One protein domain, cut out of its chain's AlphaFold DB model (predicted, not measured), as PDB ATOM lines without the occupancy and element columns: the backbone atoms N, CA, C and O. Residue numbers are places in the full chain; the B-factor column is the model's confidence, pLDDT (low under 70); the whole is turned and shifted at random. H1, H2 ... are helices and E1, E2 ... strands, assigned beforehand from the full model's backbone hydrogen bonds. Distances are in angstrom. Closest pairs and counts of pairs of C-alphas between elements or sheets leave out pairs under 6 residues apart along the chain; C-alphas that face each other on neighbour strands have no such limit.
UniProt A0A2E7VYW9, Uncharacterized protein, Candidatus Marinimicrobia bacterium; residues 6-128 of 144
ATOM      1  N   VAL A   6      73.846 102.582 156.911       97.50
ATOM      2  CA  VAL A   6      74.706 102.937 155.782       97.50
ATOM      3  C   VAL A   6      75.516 101.715 155.358       97.50
ATOM      4  O   VAL A   6      75.962 100.928 156.189       97.50
ATOM      5  N   ILE A   7      75.696 101.537 154.055       97.00
ATOM      6  CA  ILE A   7      76.526 100.497 153.451       97.00
ATOM      7  C   ILE A   7      77.740 101.163 152.810       97.00
ATOM      8  O   ILE A   7      77.596 102.066 151.986       97.00
ATOM      9  N   SER A   8      78.922 100.670 153.164       95.38
ATOM     10  CA  SER A   8      80.206 100.976 152.540       95.38
ATOM     11  C   SER A   8      80.755  99.744 151.814       95.38
ATOM     12  O   SER A   8      80.444  98.603 152.171       95.38
ATOM     13  N   PHE A   9      81.584  99.972 150.798       92.19
ATOM     14  CA  PHE A   9      82.173  98.936 149.956       92.19
ATOM     15  C   PHE A   9      83.694  98.976 150.022       92.19
ATOM     16  O   PHE A   9      84.285 100.030 149.822       92.19
ATOM     17  N   GLN A  10      84.336  97.820 150.180       87.69
ATOM     18  CA  GLN A  10      85.796  97.734 150.154       87.69
ATOM     19  C   GLN A  10      86.320  96.539 149.356       87.69
ATOM     20  O   GLN A  10      85.734  95.453 149.349       87.69
ATOM     21  N   ASP A  11      87.463  96.740 148.699       78.31
ATOM     22  CA  ASP A  11      88.201  95.682 147.999       78.31
ATOM     23  C   ASP A  11      89.131  94.887 148.927       78.31
ATOM     24  O   ASP A  11      89.477  93.743 148.627       78.31
ATOM     25  N   SER A  12      89.530  95.468 150.060       68.69
ATOM     26  CA  SER A  12      90.443  94.842 151.014       68.69
ATOM     27  C   SER A  12      89.696  94.025 152.075       68.69
ATOM     28  O   SER A  12      88.485  94.151 152.282       68.69
ATOM     29  N   SER A  13      90.434  93.162 152.772       62.19
ATOM     30  CA  SER A  13      89.982  92.530 154.017       62.19
ATOM     31  C   SER A  13      90.203  93.423 155.243       62.19
ATOM     32  O   SER A  13      89.807  93.054 156.346       62.19
ATOM     33  N   GLU A  14      90.860  94.573 155.078       66.31
ATOM     34  CA  GLU A  14      91.116  95.504 156.176       66.31
ATOM     35  C   GLU A  14      89.829  96.224 156.548       66.31
ATOM     36  O   GLU A  14      89.149  96.763 155.691       66.31
ATOM     37  N   SER A  15      89.464  96.205 157.825       66.00
ATOM     38  CA  SER A  15      88.181  96.728 158.301       66.00
ATOM     39  C   SER A  15      88.293  98.209 158.672       66.00
ATOM     40  O   SER A  15      88.273  98.552 159.854       66.00
ATOM     41  N   ILE A  16      88.452  99.083 157.675       81.94
ATOM     42  CA  ILE A  16      88.527 100.539 157.869       81.94
ATOM     43  C   ILE A  16      87.310 101.185 157.212       81.94
ATOM     44  O   ILE A  16      87.025 100.939 156.044       81.94
ATOM     45  N   LEU A  17      86.601 102.037 157.953       88.56
ATOM     46  CA  LEU A  17      85.539 102.857 157.385       88.56
ATOM     47  C   LEU A  17      86.126 104.146 156.798       88.56
ATOM     48  O   LEU A  17      86.481 105.067 157.533       88.56
ATOM     49  N   ASP A  18      86.194 104.220 155.473       91.38
ATOM     50  CA  ASP A  18      86.526 105.448 154.751       91.38
ATOM     51  C   ASP A  18      85.248 106.236 154.431       91.38
ATOM     52  O   ASP A  18      84.500 105.912 153.506       91.38
ATOM     53  N   THR A  19      84.986 107.296 155.198       94.12
ATOM     54  CA  THR A  19      83.776 108.117 155.040       94.12
ATOM     55  C   THR A  19      83.813 109.042 153.818       94.12
ATOM     56  O   THR A  19      82.825 109.719 153.528       94.12
ATOM     57  N   SER A  20      84.928 109.089 153.078       94.75
ATOM     58  CA  SER A  20      85.050 109.861 151.837       94.75
ATOM     59  C   SER A  20      84.557 109.111 150.592       94.75
ATOM     60  O   SER A  20      84.467 109.706 149.516       94.75
ATOM     61  N   GLN A  21      84.202 107.832 150.733       93.00
ATOM     62  CA  GLN A  21      83.708 106.984 149.648       93.00
ATOM     63  C   GLN A  21      82.198 107.110 149.452       93.00
ATOM     64  O   GLN A  21      81.476 107.563 150.339       93.00
ATOM     65  N   VAL A  22      81.715 106.682 148.284       94.62
ATOM     66  CA  VAL A  22      80.277 106.554 148.009       94.62
ATOM     67  C   VAL A  22      79.701 105.401 148.827       94.62
ATOM     68  O   VAL A  22      80.252 104.300 148.826       94.62
ATOM     69  N   GLY A  23      78.573 105.650 149.484       95.88
ATOM     70  CA  GLY A  23      77.823 104.661 150.245       95.88
ATOM     71  C   GLY A  23      76.340 104.655 149.892       95.88
ATOM     72  O   GLY A  23      75.859 105.458 149.091       95.88
ATOM     73  N   ILE A  24      75.617 103.724 150.511       97.56
ATOM     74  CA  ILE A  24      74.163 103.590 150.377       97.56
ATOM     75  C   ILE A  24      73.540 103.804 151.743       97.56
ATOM     76  O   ILE A  24      73.872 103.079 152.673       97.56
ATOM     77  N   TYR A  25      72.616 104.744 151.864       97.25
ATOM     78  CA  TYR A  25      71.754 104.868 153.030       97.25
ATOM     79  C   TYR A  25      70.436 104.125 152.798       97.25
ATOM     80  O   TYR A  25      69.830 104.246 151.729       97.25
ATOM     81  N   LEU A  26      69.992 103.390 153.820       96.75
ATOM     82  CA  LEU A  26      68.744 102.634 153.847       96.75
ATOM     83  C   LEU A  26      67.811 103.138 154.949       96.75
ATOM     84  O   LEU A  26      68.248 103.353 156.079       96.75
ATOM     85  N   HIS A  27      66.521 103.271 154.633       93.25
ATOM     86  CA  HIS A  27      65.442 103.482 155.604       93.25
ATOM     87  C   HIS A  27      64.088 103.108 154.989       93.25
ATOM     88  O   HIS A  27      63.512 103.894 154.253       93.25
ATOM     89  N   TRP A  28      63.456 101.980 155.282       93.00
ATOM     90  CA  TRP A  28      63.693 101.021 156.366       93.00
ATOM     91  C   TRP A  28      64.607  99.859 155.917       93.00
ATOM     92  O   TRP A  28      65.273  99.988 154.898       93.00
ATOM     93  N   ASN A  29      64.641  98.736 156.647       93.50
ATOM     94  CA  ASN A  29      65.425  97.519 156.338       93.50
ATOM     95  C   ASN A  29      66.959  97.676 156.407       93.50
ATOM     96  O   ASN A  29      67.692  97.135 155.581       93.50
ATOM     97  N   GLY A  30      67.452  98.399 157.414       93.88
ATOM     98  CA  GLY A  30      68.879  98.490 157.741       93.88
ATOM     99  C   GLY A  30      69.419  97.370 158.647       93.88
ATOM    100  O   GLY A  30      70.602  97.371 158.985       93.88
ATOM    101  N   GLY A  31      68.580  96.429 159.088       92.94
ATOM    102  CA  GLY A  31      68.988  95.312 159.949       92.94
ATOM    103  C   GLY A  31      69.984  94.363 159.272       92.94
ATOM    104  O   GLY A  31      69.965  94.219 158.052       92.94
ATOM    105  N   ILE A  32      70.835  93.689 160.058       92.50
ATOM    106  CA  ILE A  32      71.888  92.792 159.528       92.50
ATOM    107  C   ILE A  32      71.309  91.704 158.620       92.50
ATOM    108  O   ILE A  32      71.892  91.434 157.576       92.50
ATOM    109  N   GLU A  33      70.135  91.159 158.958       93.19
ATOM    110  CA  GLU A  33      69.448  90.149 158.143       93.19
ATOM    111  C   GLU A  33      69.191  90.659 156.719       93.19
ATOM    112  O   GLU A  33      69.455  89.959 155.746       93.19
ATOM    113  N   SER A  34      68.762  91.919 156.583       95.50
ATOM    114  CA  SER A  34      68.557  92.553 155.282       95.50
ATOM    115  C   SER A  34      69.868  92.769 154.533       95.50
ATOM    116  O   SER A  34      69.958  92.459 153.347       95.50
ATOM    117  N   ILE A  35      70.906  93.260 155.217       95.94
ATOM    118  CA  ILE A  35      72.215  93.516 154.595       95.94
ATOM    119  C   ILE A  35      72.858  92.218 154.095       95.94
ATOM    120  O   ILE A  35      73.394  92.172 152.985       95.94
ATOM    121  N   GLU A  36      72.787  91.153 154.887       95.56
ATOM    122  CA  GLU A  36      73.273  89.834 154.498       95.56
ATOM    123  C   GLU A  36      72.431  89.233 153.379       95.56
ATOM    124  O   GLU A  36      73.000  88.684 152.434       95.56
ATOM    125  N   ALA A  37      71.108  89.407 153.414       96.81
ATOM    126  CA  ALA A  37      70.241  88.950 152.341       96.81
ATOM    127  C   ALA A  37      70.575  89.631 151.005       96.81
ATOM    128  O   ALA A  37      70.655  88.949 149.979       96.81
ATOM    129  N   PHE A  38      70.850  90.943 151.012       97.44
ATOM    130  CA  PHE A  38      71.327  91.672 149.834       97.44
ATOM    131  C   PHE A  38      72.691  91.157 149.356       97.44
ATOM    132  O   PHE A  38      72.880  90.955 148.157       97.44
ATOM    133  N   CYS A  39      73.632  90.886 150.265       96.00
ATOM    134  CA  CYS A  39      74.925  90.288 149.914       96.00
ATOM    135  C   CYS A  39      74.759  88.928 149.218       96.00
ATOM    136  O   CYS A  39      75.328  88.695 148.148       96.00
ATOM    137  N   GLN A  40      73.955  88.037 149.804       95.81
ATOM    138  CA  GLN A  40      73.708  86.703 149.262       95.81
ATOM    139  C   GLN A  40      72.998  86.768 147.905       95.81
ATOM    140  O   GLN A  40      73.414  86.082 146.969       95.81
ATOM    141  N   ALA A  41      71.996  87.641 147.761       96.38
ATOM    142  CA  ALA A  41      71.294  87.849 146.497       96.38
ATOM    143  C   ALA A  41      72.232  88.385 145.407       96.38
ATOM    144  O   ALA A  41      72.234  87.870 144.291       96.38
ATOM    145  N   ALA A  42      73.091  89.355 145.732       95.31
ATOM    146  CA  ALA A  42      74.068  89.887 144.789       95.31
ATOM    147  C   ALA A  42      75.025  88.797 144.284       95.31
ATOM    148  O   ALA A  42      75.267  88.691 143.082       95.31
ATOM    149  N   SER A  43      75.524  87.941 145.180       93.69
ATOM    150  CA  SER A  43      76.350  86.797 144.787       93.69
ATOM    151  C   SER A  43      75.583  85.768 143.948       93.69
ATOM    152  O   SER A  43      76.138  85.275 142.968       93.69
ATOM    153  N   ALA A  44      74.319  85.477 144.273       93.94
ATOM    154  CA  ALA A  44      73.476  84.557 143.502       93.94
ATOM    155  C   ALA A  44      73.171  85.073 142.085       93.94
ATOM    156  O   ALA A  44      73.163  84.301 141.129       93.94
ATOM    157  N   LEU A  45      72.977  86.385 141.937       93.31
ATOM    158  CA  LEU A  45      72.705  87.055 140.662       93.31
ATOM    159  C   LEU A  45      73.974  87.358 139.847       93.31
ATOM    160  O   LEU A  45      73.886  87.896 138.746       93.31
ATOM    161  N   GLY A  46      75.165  87.061 140.381       92.94
ATOM    162  CA  GLY A  46      76.435  87.401 139.735       92.94
ATOM    163  C   GLY A  46      76.714  88.908 139.662       92.94
ATOM    164  O   GLY A  46      77.531  89.342 138.850       92.94
ATOM    165  N   VAL A  47      76.058  89.711 140.504       92.75
ATOM    166  CA  VAL A  47      76.332  91.143 140.661       92.75
ATOM    167  C   VAL A  47      77.745  91.301 141.215       92.75
ATOM    168  O   VAL A  47      78.094  90.685 142.214       92.75
ATOM    169  N   ASN A  48      78.575  92.122 140.577       88.94
ATOM    170  CA  ASN A  48      79.982  92.311 140.953       88.94
ATOM    171  C   ASN A  48      80.392  93.781 141.117       88.94
ATOM    172  O   ASN A  48      81.500  94.044 141.569       88.94
ATOM    173  N   GLU A  49      79.502  94.722 140.797       89.88
ATOM    174  CA  GLU A  49      79.769  96.159 140.863       89.88
ATOM    175  C   GLU A  49      78.786  96.868 141.809       89.88
ATOM    176  O   GLU A  49      77.583  96.578 141.752       89.88
ATOM    177  N   PRO A  50      79.238  97.849 142.617       91.62
ATOM    178  CA  PRO A  50      78.375  98.604 143.531       91.62
ATOM    179  C   PRO A  50      77.148  99.230 142.859       91.62
ATOM    180  O   PRO A  50      76.059  99.191 143.415       91.62
ATOM    181  N   ALA A  51      77.277  99.736 141.629       93.00
ATOM    182  CA  ALA A  51      76.145 100.311 140.898       93.00
ATOM    183  C   ALA A  51      75.016  99.291 140.646       93.00
ATOM    184  O   ALA A  51      73.836  99.623 140.748       93.00
ATOM    185  N   ARG A  52      75.367  98.032 140.350       93.94
ATOM    186  CA  ARG A  52      74.390  96.947 140.173       93.94
ATOM    187  C   ARG A  52      73.832  96.463 141.506       93.94
ATOM    188  O   ARG A  52      72.659  96.119 141.566       93.94
ATOM    189  N   PHE A  53      74.633  96.505 142.566       95.00
ATOM    190  CA  PHE A  53      74.169  96.243 143.928       95.00
ATOM    191  C   PHE A  53      73.111  97.271 144.366       95.00
ATOM    192  O   PHE A  53      72.039  96.891 144.828       95.00
ATOM    193  N   ILE A  54      73.360  98.564 144.123       95.31
ATOM    194  CA  ILE A  54      72.406  99.659 144.368       95.31
ATOM    195  C   ILE A  54      71.118  99.442 143.573       95.31
ATOM    196  O   ILE A  54      70.029  99.519 144.137       95.31
ATOM    197  N   GLN A  55      71.230  99.145 142.273       95.12
ATOM    198  CA  GLN A  55      70.065  98.867 141.431       95.12
ATOM    199  C   GLN A  55      69.247  97.687 141.966       95.12
ATOM    200  O   GLN A  55      68.026  97.781 142.036       95.12
ATOM    201  N   MET A  56      69.908  96.596 142.357       96.12
ATOM    202  CA  MET A  56      69.255  95.398 142.881       96.12
ATOM    203  C   MET A  56      68.449  95.692 144.150       96.12
ATOM    204  O   MET A  56      67.307  95.243 144.275       96.12
ATOM    205  N   ILE A  57      69.029  96.475 145.062       96.50
ATOM    206  CA  ILE A  57      68.347  96.949 146.269       96.50
ATOM    207  C   ILE A  57      67.162  97.842 145.889       96.50
ATOM    208  O   ILE A  57      66.055  97.622 146.375       96.50
ATOM    209  N   GLY A  58      67.366  98.812 144.993       95.56
ATOM    210  CA  GLY A  58      66.310  99.718 144.534       95.56
ATOM    211  C   GLY A  58      65.123  98.984 143.904       95.56
ATOM    212  O   GLY A  58      63.978  99.300 144.211       95.56
ATOM    213  N   ASN A  59      65.385  97.955 143.094       95.12
ATOM    214  CA  ASN A  59      64.346  97.106 142.511       95.12
ATOM    215  C   ASN A  59      63.518  96.392 143.589       95.12
ATOM    216  O   ASN A  59      62.299  96.329 143.465       95.12
ATOM    217  N   TRP A  60      64.163  95.869 144.639       95.94
ATOM    218  CA  TRP A  60      63.477  95.163 145.726       95.94
ATOM    219  C   TRP A  60      62.639  96.095 146.605       95.94
ATOM    220  O   TRP A  60      61.503  95.759 146.931       95.94
ATOM    221  N   PHE A  61      63.159  97.276 146.959       94.44
ATOM    222  CA  PHE A  61      62.369  98.273 147.691       94.44
ATOM    223  C   PHE A  61      61.190  98.794 146.860       94.44
ATOM    224  O   PHE A  61      60.116  99.055 147.409       94.44
ATOM    225  N   GLY A  62      61.392  98.968 145.550       90.00
ATOM    226  CA  GLY A  62      60.463  99.690 144.691       90.00
ATOM    227  C   GLY A  62      60.277 101.149 145.128       90.00
ATOM    228  O   GLY A  62      60.969 101.665 146.007       90.00
ATOM    229  N   GLY A  63      59.314 101.838 144.511       88.00
ATOM    230  CA  GLY A  63      58.993 103.227 144.856       88.00
ATOM    231  C   GLY A  63      60.167 104.205 144.683       88.00
ATOM    232  O   GLY A  63      61.078 103.967 143.897       88.00
ATOM    233  N   ASN A  64      60.109 105.331 145.408       84.81
ATOM    234  CA  ASN A  64      61.063 106.452 145.297       84.81
ATOM    235  C   ASN A  64      61.662 106.877 146.654       84.81
ATOM    236  O   ASN A  64      62.222 107.966 146.773       84.81
ATOM    237  N   SER A  65      61.484 106.068 147.698       82.62
ATOM    238  CA  SER A  65      61.992 106.331 149.047       82.62
ATOM    239  C   SER A  65      62.880 105.178 149.504       82.62
ATOM    240  O   SER A  65      62.952 104.143 148.850       82.62
ATOM    241  N   SER A  66      63.527 105.338 150.655       91.75
ATOM    242  CA  SER A  66      64.242 104.275 151.374       91.75
ATOM    243  C   SER A  66      65.648 103.921 150.922       91.75
ATOM    244  O   SER A  66      66.362 103.309 151.709       91.75
ATOM    245  N   VAL A  67      66.073 104.333 149.730       96.19
ATOM    246  CA  VAL A  67      67.437 104.117 149.233       96.19
ATOM    247  C   VAL A  67      68.008 105.451 148.775       96.19
ATOM    248  O   VAL A  67      67.452 106.094 147.887       96.19
ATOM    249  N   TYR A  68      69.119 105.867 149.375       95.56
ATOM    250  CA  TYR A  68      69.832 107.091 149.009       95.56
ATOM    251  C   TYR A  68      71.309 106.786 148.785       95.56
ATOM    252  O   TYR A  68      71.874 105.916 149.441       95.56
ATOM    253  N   VAL A  69      71.936 107.500 147.853       96.88
ATOM    254  CA  VAL A  69      73.352 107.334 147.509       96.88
ATOM    255  C   VAL A  69      74.026 108.692 147.598       96.88
ATOM    256  O   VAL A  69      73.582 109.645 146.962       96.88
ATOM    257  N   ASP A  70      75.095 108.766 148.381       97.88
ATOM    258  CA  ASP A  70      75.950 109.947 148.528       97.88
ATOM    259  C   ASP A  70      77.328 109.486 149.034       97.88
ATOM    260  O   ASP A  70      77.565 108.297 149.270       97.88
ATOM    261  N   VAL A  71      78.251 110.419 149.217       97.25
ATOM    262  CA  VAL A  71      79.467 110.213 149.997       97.25
ATOM    263  C   VAL A  71      79.086 109.916 151.450       97.25
ATOM    264  O   VAL A  71      78.282 110.636 152.034       97.25
ATOM    265  N   ILE A  72      79.683 108.890 152.060       97.50
ATOM    266  CA  ILE A  72      79.308 108.358 153.382       97.50
ATOM    267  C   ILE A  72      79.240 109.439 154.464       97.50
ATOM    268  O   ILE A  72      78.303 109.437 155.250       97.50
ATOM    269  N   LYS A  73      80.176 110.393 154.493       97.00
ATOM    270  CA  LYS A  73      80.164 111.496 155.473       97.00
ATOM    271  C   LYS A  73      78.943 112.429 155.374       97.00
ATOM    272  O   LYS A  73      78.704 113.192 156.300       97.00
ATOM    273  N   ASN A  74      78.236 112.418 154.242       97.75
ATOM    274  CA  ASN A  74      76.986 113.154 154.036       97.75
ATOM    275  C   ASN A  74      75.758 112.294 154.379       97.75
ATOM    276  O   ASN A  74      74.644 112.808 154.452       97.75
ATOM    277  N   LEU A  75      75.955 110.986 154.552       96.69
ATOM    278  CA  LEU A  75      74.931 110.059 154.998       96.69
ATOM    279  C   LEU A  75      74.897 110.024 156.528       96.69
ATOM    280  O   LEU A  75      75.853 110.379 157.212       96.69
ATOM    281  N   ASP A  76      73.789 109.534 157.059       95.06
ATOM    282  CA  ASP A  76      73.573 109.296 158.486       95.06
ATOM    283  C   ASP A  76      74.316 108.016 158.936       95.06
ATOM    284  O   ASP A  76      73.716 106.980 159.235       95.06
ATOM    285  N   TYR A  77      75.651 108.036 158.844       95.44
ATOM    286  CA  TYR A  77      76.524 106.863 158.998       95.44
ATOM    287  C   TYR A  77      76.753 106.465 160.469       95.44
ATOM    288  O   TYR A  77      76.985 105.290 160.768       95.44
ATOM    289  N   ASP A  78      76.637 107.411 161.396       94.62
ATOM    290  CA  ASP A  78      76.729 107.234 162.848       94.62
ATOM    291  C   ASP A  78      75.346 107.273 163.526       94.62
ATOM    292  O   ASP A  78      75.188 107.740 164.651       94.62
ATOM    293  N   ASN A  79      74.336 106.732 162.837       92.50
ATOM    294  CA  ASN A  79      72.919 106.832 163.197       92.50
ATOM    295  C   ASN A  79      72.497 106.218 164.549       92.50
ATOM    296  O   ASN A  79      71.372 106.486 164.980       92.50
ATOM    297  N   GLY A  80      73.320 105.367 165.174       89.69
ATOM    298  CA  GLY A  80      73.002 104.642 166.417       89.69
ATOM    299  C   GLY A  80      71.963 103.517 166.276       89.69
ATOM    300  O   GLY A  80      71.804 102.714 167.191       89.69
ATOM    301  N   ASP A  81      71.287 103.399 165.125       91.31
ATOM    302  CA  ASP A  81      70.347 102.316 164.825       91.31
ATOM    303  C   ASP A  81      71.124 101.029 164.475       91.31
ATOM    304  O   ASP A  81      71.626 100.316 165.344       91.31
ATOM    305  N   ASN A  82      71.255 100.717 163.181       93.06
ATOM    306  CA  ASN A  82      72.059  99.596 162.707       93.06
ATOM    307  C   ASN A  82      73.466 100.030 162.274       93.06
ATOM    308  O   ASN A  82      74.280  99.179 161.913       93.06
ATOM    309  N   GLY A  83      73.753 101.333 162.323       94.12
ATOM    310  CA  GLY A  83      75.069 101.896 162.067       94.12
ATOM    311  C   GLY A  83      75.504 101.797 160.607       94.12
ATOM    312  O   GLY A  83      74.686 101.907 159.687       94.12
ATOM    313  N   THR A  84      76.807 101.611 160.405       96.00
ATOM    314  CA  THR A  84      77.423 101.461 159.083       96.00
ATOM    315  C   THR A  84      78.011 100.072 158.905       96.00
ATOM    316  O   THR A  84      78.899  99.662 159.654       96.00
ATOM    317  N   TYR A  85      77.560  99.369 157.873       95.00
ATOM    318  CA  TYR A  85      78.100  98.088 157.446       95.00
ATOM    319  C   TYR A  85      79.191  98.295 156.414       95.00
ATOM    320  O   TYR A  85      79.019  99.022 155.437       95.00
ATOM    321  N   VAL A  86      80.297  97.591 156.597       94.06
ATOM    322  CA  VAL A  86      81.352  97.496 155.600       94.06
ATOM    323  C   VAL A  86      81.227  96.148 154.915       94.06
ATOM    324  O   VAL A  86      81.324  95.099 155.559       94.06
ATOM    325  N   ILE A  87      80.990  96.182 153.606       92.88
ATOM    326  CA  ILE A  87      80.847  94.996 152.771       92.88
ATOM    327  C   ILE A  87      82.121  94.818 151.952       92.88
ATOM    328  O   ILE A  87      82.529  95.698 151.190       92.88
ATOM    329  N   SER A  88      82.741  93.647 152.078       89.56
ATOM    330  CA  SER A  88      83.821  93.247 151.185       89.56
ATOM    331  C   SER A  88      83.245  92.734 149.872       89.56
ATOM    332  O   SER A  88      82.336  91.903 149.865       89.56
ATOM    333  N   LYS A  89      83.816  93.206 148.762       81.75
ATOM    334  CA  LYS A  89      83.572  92.686 147.407       81.75
ATOM    335  C   LYS A  89      84.674  91.733 146.921       81.75
ATOM    336  O   LYS A  89      84.702  91.348 145.749       81.75
ATOM    337  N   ALA A  90      85.574  91.313 147.814       74.62
ATOM    338  CA  ALA A  90      86.653  90.397 147.474       74.62
ATOM    339  C   ALA A  90      86.103  89.078 146.898       74.62
ATOM    340  O   ALA A  90      85.156  88.478 147.408       74.62
ATOM    341  N   SER A  91      86.712  88.595 145.812       67.56
ATOM    342  CA  SER A  91      86.361  87.312 145.174       67.56
ATOM    343  C   SER A  91      84.896  87.167 144.715       67.56
ATOM    344  O   SER A  91      84.412  86.040 144.606       67.56
ATOM    345  N   ARG A  92      84.182  88.274 144.435       70.00
ATOM    346  CA  ARG A  92      82.753  88.287 144.028       70.00
ATOM    347  C   ARG A  92      81.794  87.666 145.056       70.00
ATOM    348  O   ARG A  92      80.665  87.294 144.728       70.00
ATOM    349  N   LYS A  93      82.243  87.539 146.305       81.12
ATOM    350  CA  LYS A  93      81.429  87.086 147.432       81.12
ATOM    351  C   LYS A  93      81.166  88.294 148.310       81.12
ATOM    352  O   LYS A  93      82.011  88.639 149.132       81.12
ATOM    353  N   TRP A  94      80.030  88.947 148.091       90.12
ATOM    354  CA  TRP A  94      79.622  90.059 148.940       90.12
ATOM    355  C   TRP A  94      79.447  89.532 150.355       90.12
ATOM    356  O   TRP A  94      78.767  88.527 150.570       90.12
ATOM    357  N   LYS A  95      80.104  90.170 151.316       90.94
ATOM    358  CA  LYS A  95      80.008  89.769 152.716       90.94
ATOM    359  C   LYS A  95      80.191  90.969 153.623       90.94
ATOM    360  O   LYS A  95      81.126  91.744 153.434       90.94
ATOM    361  N   VAL A  96      79.351  91.069 154.647       91.81
ATOM    362  CA  VAL A  96      79.586  91.980 155.768       91.81
ATOM    363  C   VAL A  96      80.865  91.550 156.489       91.81
ATOM    364  O   VAL A  96      80.983  90.410 156.943       91.81
ATOM    365  N   VAL A  97      81.842  92.448 156.569       91.31
ATOM    366  CA  VAL A  97      83.121  92.192 157.253       91.31
ATOM    367  C   VAL A  97      83.272  92.989 158.536       91.31
ATOM    368  O   VAL A  97      84.016  92.567 159.415       91.31
ATOM    369  N   GLN A  98      82.556  94.106 158.664       91.06
ATOM    370  CA  GLN A  98      82.570  94.925 159.866       91.06
ATOM    371  C   GLN A  98      81.280  95.733 159.992       91.06
ATOM    372  O   GLN A  98      80.643  96.062 158.986       91.06
ATOM    373  N   ARG A  99      80.922  96.089 161.229       92.31
ATOM    374  CA  ARG A  99      79.857  97.050 161.529       92.31
ATOM    375  C   ARG A  99      80.348  98.097 162.527       92.31
ATOM    376  O   ARG A  99      80.947  97.749 163.539       92.31
ATOM    377  N   PHE A 100      80.075  99.366 162.246       92.62
ATOM    378  CA  PHE A 100      80.395 100.512 163.101       92.62
ATOM    379  C   PHE A 100      79.115 101.191 163.599       92.62
ATOM    380  O   PHE A 100      78.089 101.101 162.934       92.62
ATOM    381  N   TYR A 101      79.200 101.911 164.724       92.25
ATOM    382  CA  TYR A 101      78.169 102.848 165.215       92.25
ATOM    383  C   TYR A 101      76.765 102.262 165.393       92.25
ATOM    384  O   TYR A 101      75.771 102.884 165.022       92.25
ATOM    385  N   ALA A 102      76.687 101.052 165.931       85.69
ATOM    386  CA  ALA A 102      75.412 100.426 166.221       85.69
ATOM    387  C   ALA A 102      75.286 100.150 167.715       85.69
ATOM    388  O   ALA A 102      76.178  99.531 168.299       85.69
ATOM    389  N   ASP A 103      74.164 100.561 168.300       74.81
ATOM    390  CA  ASP A 103      73.955 100.500 169.750       74.81
ATOM    391  C   ASP A 103      73.422  99.136 170.223       74.81
ATOM    392  O   ASP A 103      73.393  98.846 171.419       74.81
ATOM    393  N   LEU A 104      73.004  98.274 169.289       66.62
ATOM    394  CA  LEU A 104      72.334  97.006 169.584       66.62
ATOM    395  C   LEU A 104      73.187  95.798 169.181       66.62
ATOM    396  O   LEU A 104      73.474  95.606 167.998       66.62
ATOM    397  N   GLU A 105      73.528  94.921 170.131       64.56
ATOM    398  CA  GLU A 105      73.974  93.562 169.800       64.56
ATOM    399  C   GLU A 105      72.821  92.782 169.155       64.56
ATOM    400  O   GLU A 105      71.711  92.729 169.686       64.56
ATOM    401  N   TYR A 106      73.081  92.153 168.007       61.38
ATOM    402  CA  TYR A 106      72.064  91.385 167.293       61.38
ATOM    403  C   TYR A 106      72.050  89.933 167.787       61.38
ATOM    404  O   TYR A 106      73.028  89.201 167.634       61.38
ATOM    405  N   LYS A 107      70.924  89.502 168.361       56.41
ATOM    406  CA  LYS A 107      70.587  88.088 168.575       56.41
ATOM    407  C   LYS A 107      69.154  87.876 168.118       56.41
ATOM    408  O   LYS A 107      68.229  88.345 168.776       56.41
ATOM    409  N   VAL A 108      68.975  87.181 167.000       58.69
ATOM    410  CA  VAL A 108      67.648  86.844 166.473       58.69
ATOM    411  C   VAL A 108      67.557  85.334 166.314       58.69
ATOM    412  O   VAL A 108      68.410  84.704 165.693       58.69
ATOM    413  N   ASN A 109      66.531  84.739 166.921       70.31
ATOM    414  CA  ASN A 109      66.182  83.346 166.668       70.31
ATOM    415  C   ASN A 109      65.676  83.229 165.224       70.31
ATOM    416  O   ASN A 109      64.828  84.020 164.826       70.31
ATOM    417  N   GLY A 110      66.165  82.247 164.465       75.81
ATOM    418  CA  GLY A 110      65.758  82.067 163.064       75.81
ATOM    419  C   GLY A 110      66.478  82.978 162.064       75.81
ATOM    420  O   GLY A 110      66.062  83.048 160.916       75.81
ATOM    421  N   HIS A 111      67.571  83.632 162.471       84.56
ATOM    422  CA  HIS A 111      68.382  84.516 161.627       84.56
ATOM    423  C   HIS A 111      68.667  83.946 160.225       84.56
ATOM    424  O   HIS A 111      68.349  84.582 159.221       84.56
ATOM    425  N   ASP A 112      69.183  82.716 160.149       87.75
ATOM    426  CA  ASP A 112      69.504  82.065 158.872       87.75
ATOM    427  C   ASP A 112      68.266  81.874 157.978       87.75
ATOM    428  O   ASP A 112      68.356  81.956 156.753       87.75
ATOM    429  N   GLU A 113      67.100  81.617 158.578       91.06
ATOM    430  CA  GLU A 113      65.844  81.433 157.852       91.06
ATOM    431  C   GLU A 113      65.335  82.757 157.278       91.06
ATOM    432  O   GLU A 113      65.053  82.813 156.082       91.06
ATOM    433  N   HIS A 114      65.317  83.830 158.074       91.38
ATOM    434  CA  HIS A 114      64.918  85.161 157.601       91.38
ATOM    435  C   HIS A 114      65.840  85.682 156.495       91.38
ATOM    436  O   HIS A 114      65.366  86.218 155.489       91.38
ATOM    437  N   VAL A 115      67.157  85.498 156.654       95.19
ATOM    438  CA  VAL A 115      68.135  85.869 155.625       95.19
ATOM    439  C   VAL A 115      67.843  85.109 154.334       95.19
ATOM    440  O   VAL A 115      67.747  85.722 153.273       95.19
ATOM    441  N   ARG A 116      67.633  83.788 154.415       95.81
ATOM    442  CA  ARG A 116      67.337  82.939 153.253       95.81
ATOM    443  C   ARG A 116      66.052  83.355 152.537       95.81
ATOM    444  O   ARG A 116      66.039  83.408 151.307       95.81
ATOM    445  N   GLU A 117      64.979  83.614 153.279       95.88
ATOM    446  CA  GLU A 117      63.690  84.034 152.713       95.88
ATOM    447  C   GLU A 117      63.816  85.370 151.983       95.88
ATOM    448  O   GLU A 117      63.495  85.459 150.796       95.88
ATOM    449  N   MET A 118      64.404  86.377 152.635       96.62
ATOM    450  CA  MET A 118      64.608  87.681 152.012       96.62
ATOM    451  C   MET A 118      65.560  87.604 150.810       96.62
ATOM    452  O   MET A 118      65.324  88.269 149.802       96.62
ATOM    453  N   THR A 119      66.612  86.779 150.862       97.25
ATOM    454  CA  THR A 119      67.489  86.549 149.705       97.25
ATOM    455  C   THR A 119      66.694  86.058 148.503       97.25
ATOM    456  O   THR A 119      66.889  86.572 147.400       97.25
ATOM    457  N   GLN A 120      65.789  85.096 148.699       96.88
ATOM    458  CA  GLN A 120      64.970  84.569 147.613       96.88
ATOM    459  C   GLN A 120      64.048  85.648 147.033       96.88
ATOM    460  O   GLN A 120      63.927  85.745 145.812       96.88
ATOM    461  N   ASP A 121      63.464  86.499 147.876       96.38
ATOM    462  CA  ASP A 121      62.616  87.608 147.431       96.38
ATOM    463  C   ASP A 121      63.395  88.644 146.610       96.38
ATOM    464  O   ASP A 121      62.954  89.037 145.526       96.38
ATOM    465  N   VAL A 122      64.589  89.044 147.067       96.81
ATOM    466  CA  VAL A 122      65.470  89.960 146.321       96.81
ATOM    467  C   VAL A 122      65.843  89.358 144.968       96.81
ATOM    468  O   VAL A 122      65.790  90.056 143.953       96.81
ATOM    469  N   VAL A 123      66.188  88.067 144.925       96.62
ATOM    470  CA  VAL A 123      66.486  87.356 143.673       96.62
ATOM    471  C   VAL A 123      65.274  87.368 142.743       96.62
ATOM    472  O   VAL A 123      65.410  87.779 141.592       96.62
ATOM    473  N   ASN A 124      64.092  86.988 143.234       95.31
ATOM    474  CA  ASN A 124      62.864  86.876 142.439       95.31
ATOM    475  C   ASN A 124      62.479  88.195 141.754       95.31
ATOM    476  O   ASN A 124      62.132  88.199 140.572       95.31
ATOM    477  N   VAL A 125      62.576  89.317 142.474       94.88
ATOM    478  CA  VAL A 125      62.278  90.648 141.922       94.88
ATOM    479  C   VAL A 125      63.290  91.049 140.841       94.88
ATOM    480  O   VAL A 125      62.932  91.711 139.870       94.88
ATOM    481  N   ASN A 126      64.549  90.624 140.971       94.31
ATOM    482  CA  ASN A 126      65.640  91.057 140.096       94.31
ATOM    483  C   ASN A 126      65.887  90.171 138.867       94.31
ATOM    484  O   ASN A 126      66.499  90.640 137.909       94.31
ATOM    485  N   VAL A 127      65.411  88.924 138.854       89.25
ATOM    486  CA  VAL A 127      65.444  88.071 137.648       89.25
ATOM    487  C   VAL A 127      64.253  88.304 136.718       89.25
ATOM    488  O   VAL A 127      64.284  87.869 135.568       89.25
ATOM    489  N   GLY A 128      63.225  89.007 137.204       67.19
ATOM    490  CA  GLY A 128      61.931  89.121 136.550       67.19
ATOM    491  C   GLY A 128      61.186  87.789 136.602       67.19
ATOM    492  O   GLY A 128      61.641  86.770 136.085       67.19
TER     493      GLY A 128
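This is residues 6 to 128 of the 144 residues of an uncharacterized protein of Candidatus Marinimicrobia bacterium (UniProt A0A2E7VYW9). A strongly twisted sheet of five strands has H1 and H2 packed over one face, and H3 packs on these two helices, clear of the sheet. The 123 printed residues hold E1, E2, H1, H2, E3, E4, E5 and H3 in chain order; the mixed sheet runs E3, E2, E1, E4, E5, and the class is mixed, helices and strands. The whole is compact and rounded, with a radius of gyration of the C-alphas of 13.4 A and spans of 34 by 32 by 32 A.

E1, residues 6 to 10, and E2, residues 22 to 27, form an antiparallel hairpin, with N 7 and O 24 at 2.8 A. H1, residues 32 to 44, is on the sheet at a height of 7.7 A. H2, residues 50 to 61, is on the same face at 9.9 A. Residues 38 to 42 of H1 touch H2 at a steep tilt of 63 degrees, opposite ways; the closest C-alphas, of Ala 42 and Phe 53, are 6.4 A apart. E3, residues 67 to 71, is antiparallel to E2, with N 25 and O 68 at 2.8 A. E4, residues 84 to 88, is parallel to E1, with N 8 and O 85 at 2.8 A. E5, residues 95 to 100, forms an antiparallel hairpin with E4, with N 86 and O 98 at 2.9 A. H3, residues 111 to 127, is not on the sheet. It touches H1 at a steep tilt of 46 degrees, the same way, closest at the C-alphas of Ala 37 and Thr 119, 4.5 A. Its residues 121 to 126 touch H2, about perpendicular at 82 degrees, closest at the C-alphas of Trp 60 and Val 122, 5.6 A. In H1, H2 and H3 every O i to N i+4 pair is within hydrogen-bond range.

E1 begins at C-alpha 6, (74.706, 102.937, 155.782). E2 is 16.9 A long, H1 18.1 A, H2 16.5 A and H3 24.4 A. H3 ends at C-alpha 127, (65.444, 88.071, 137.648).

The C-alphas farthest apart, of Asp 103 and Gly 128, are 37.1 A apart. The printed part has no cut. The links E1 to E2 and E3 to E4 are long. The mean pLDDT of the printed part is 89.8; residues 12 to 15, 91, 104 to 108 and 128 are under 70.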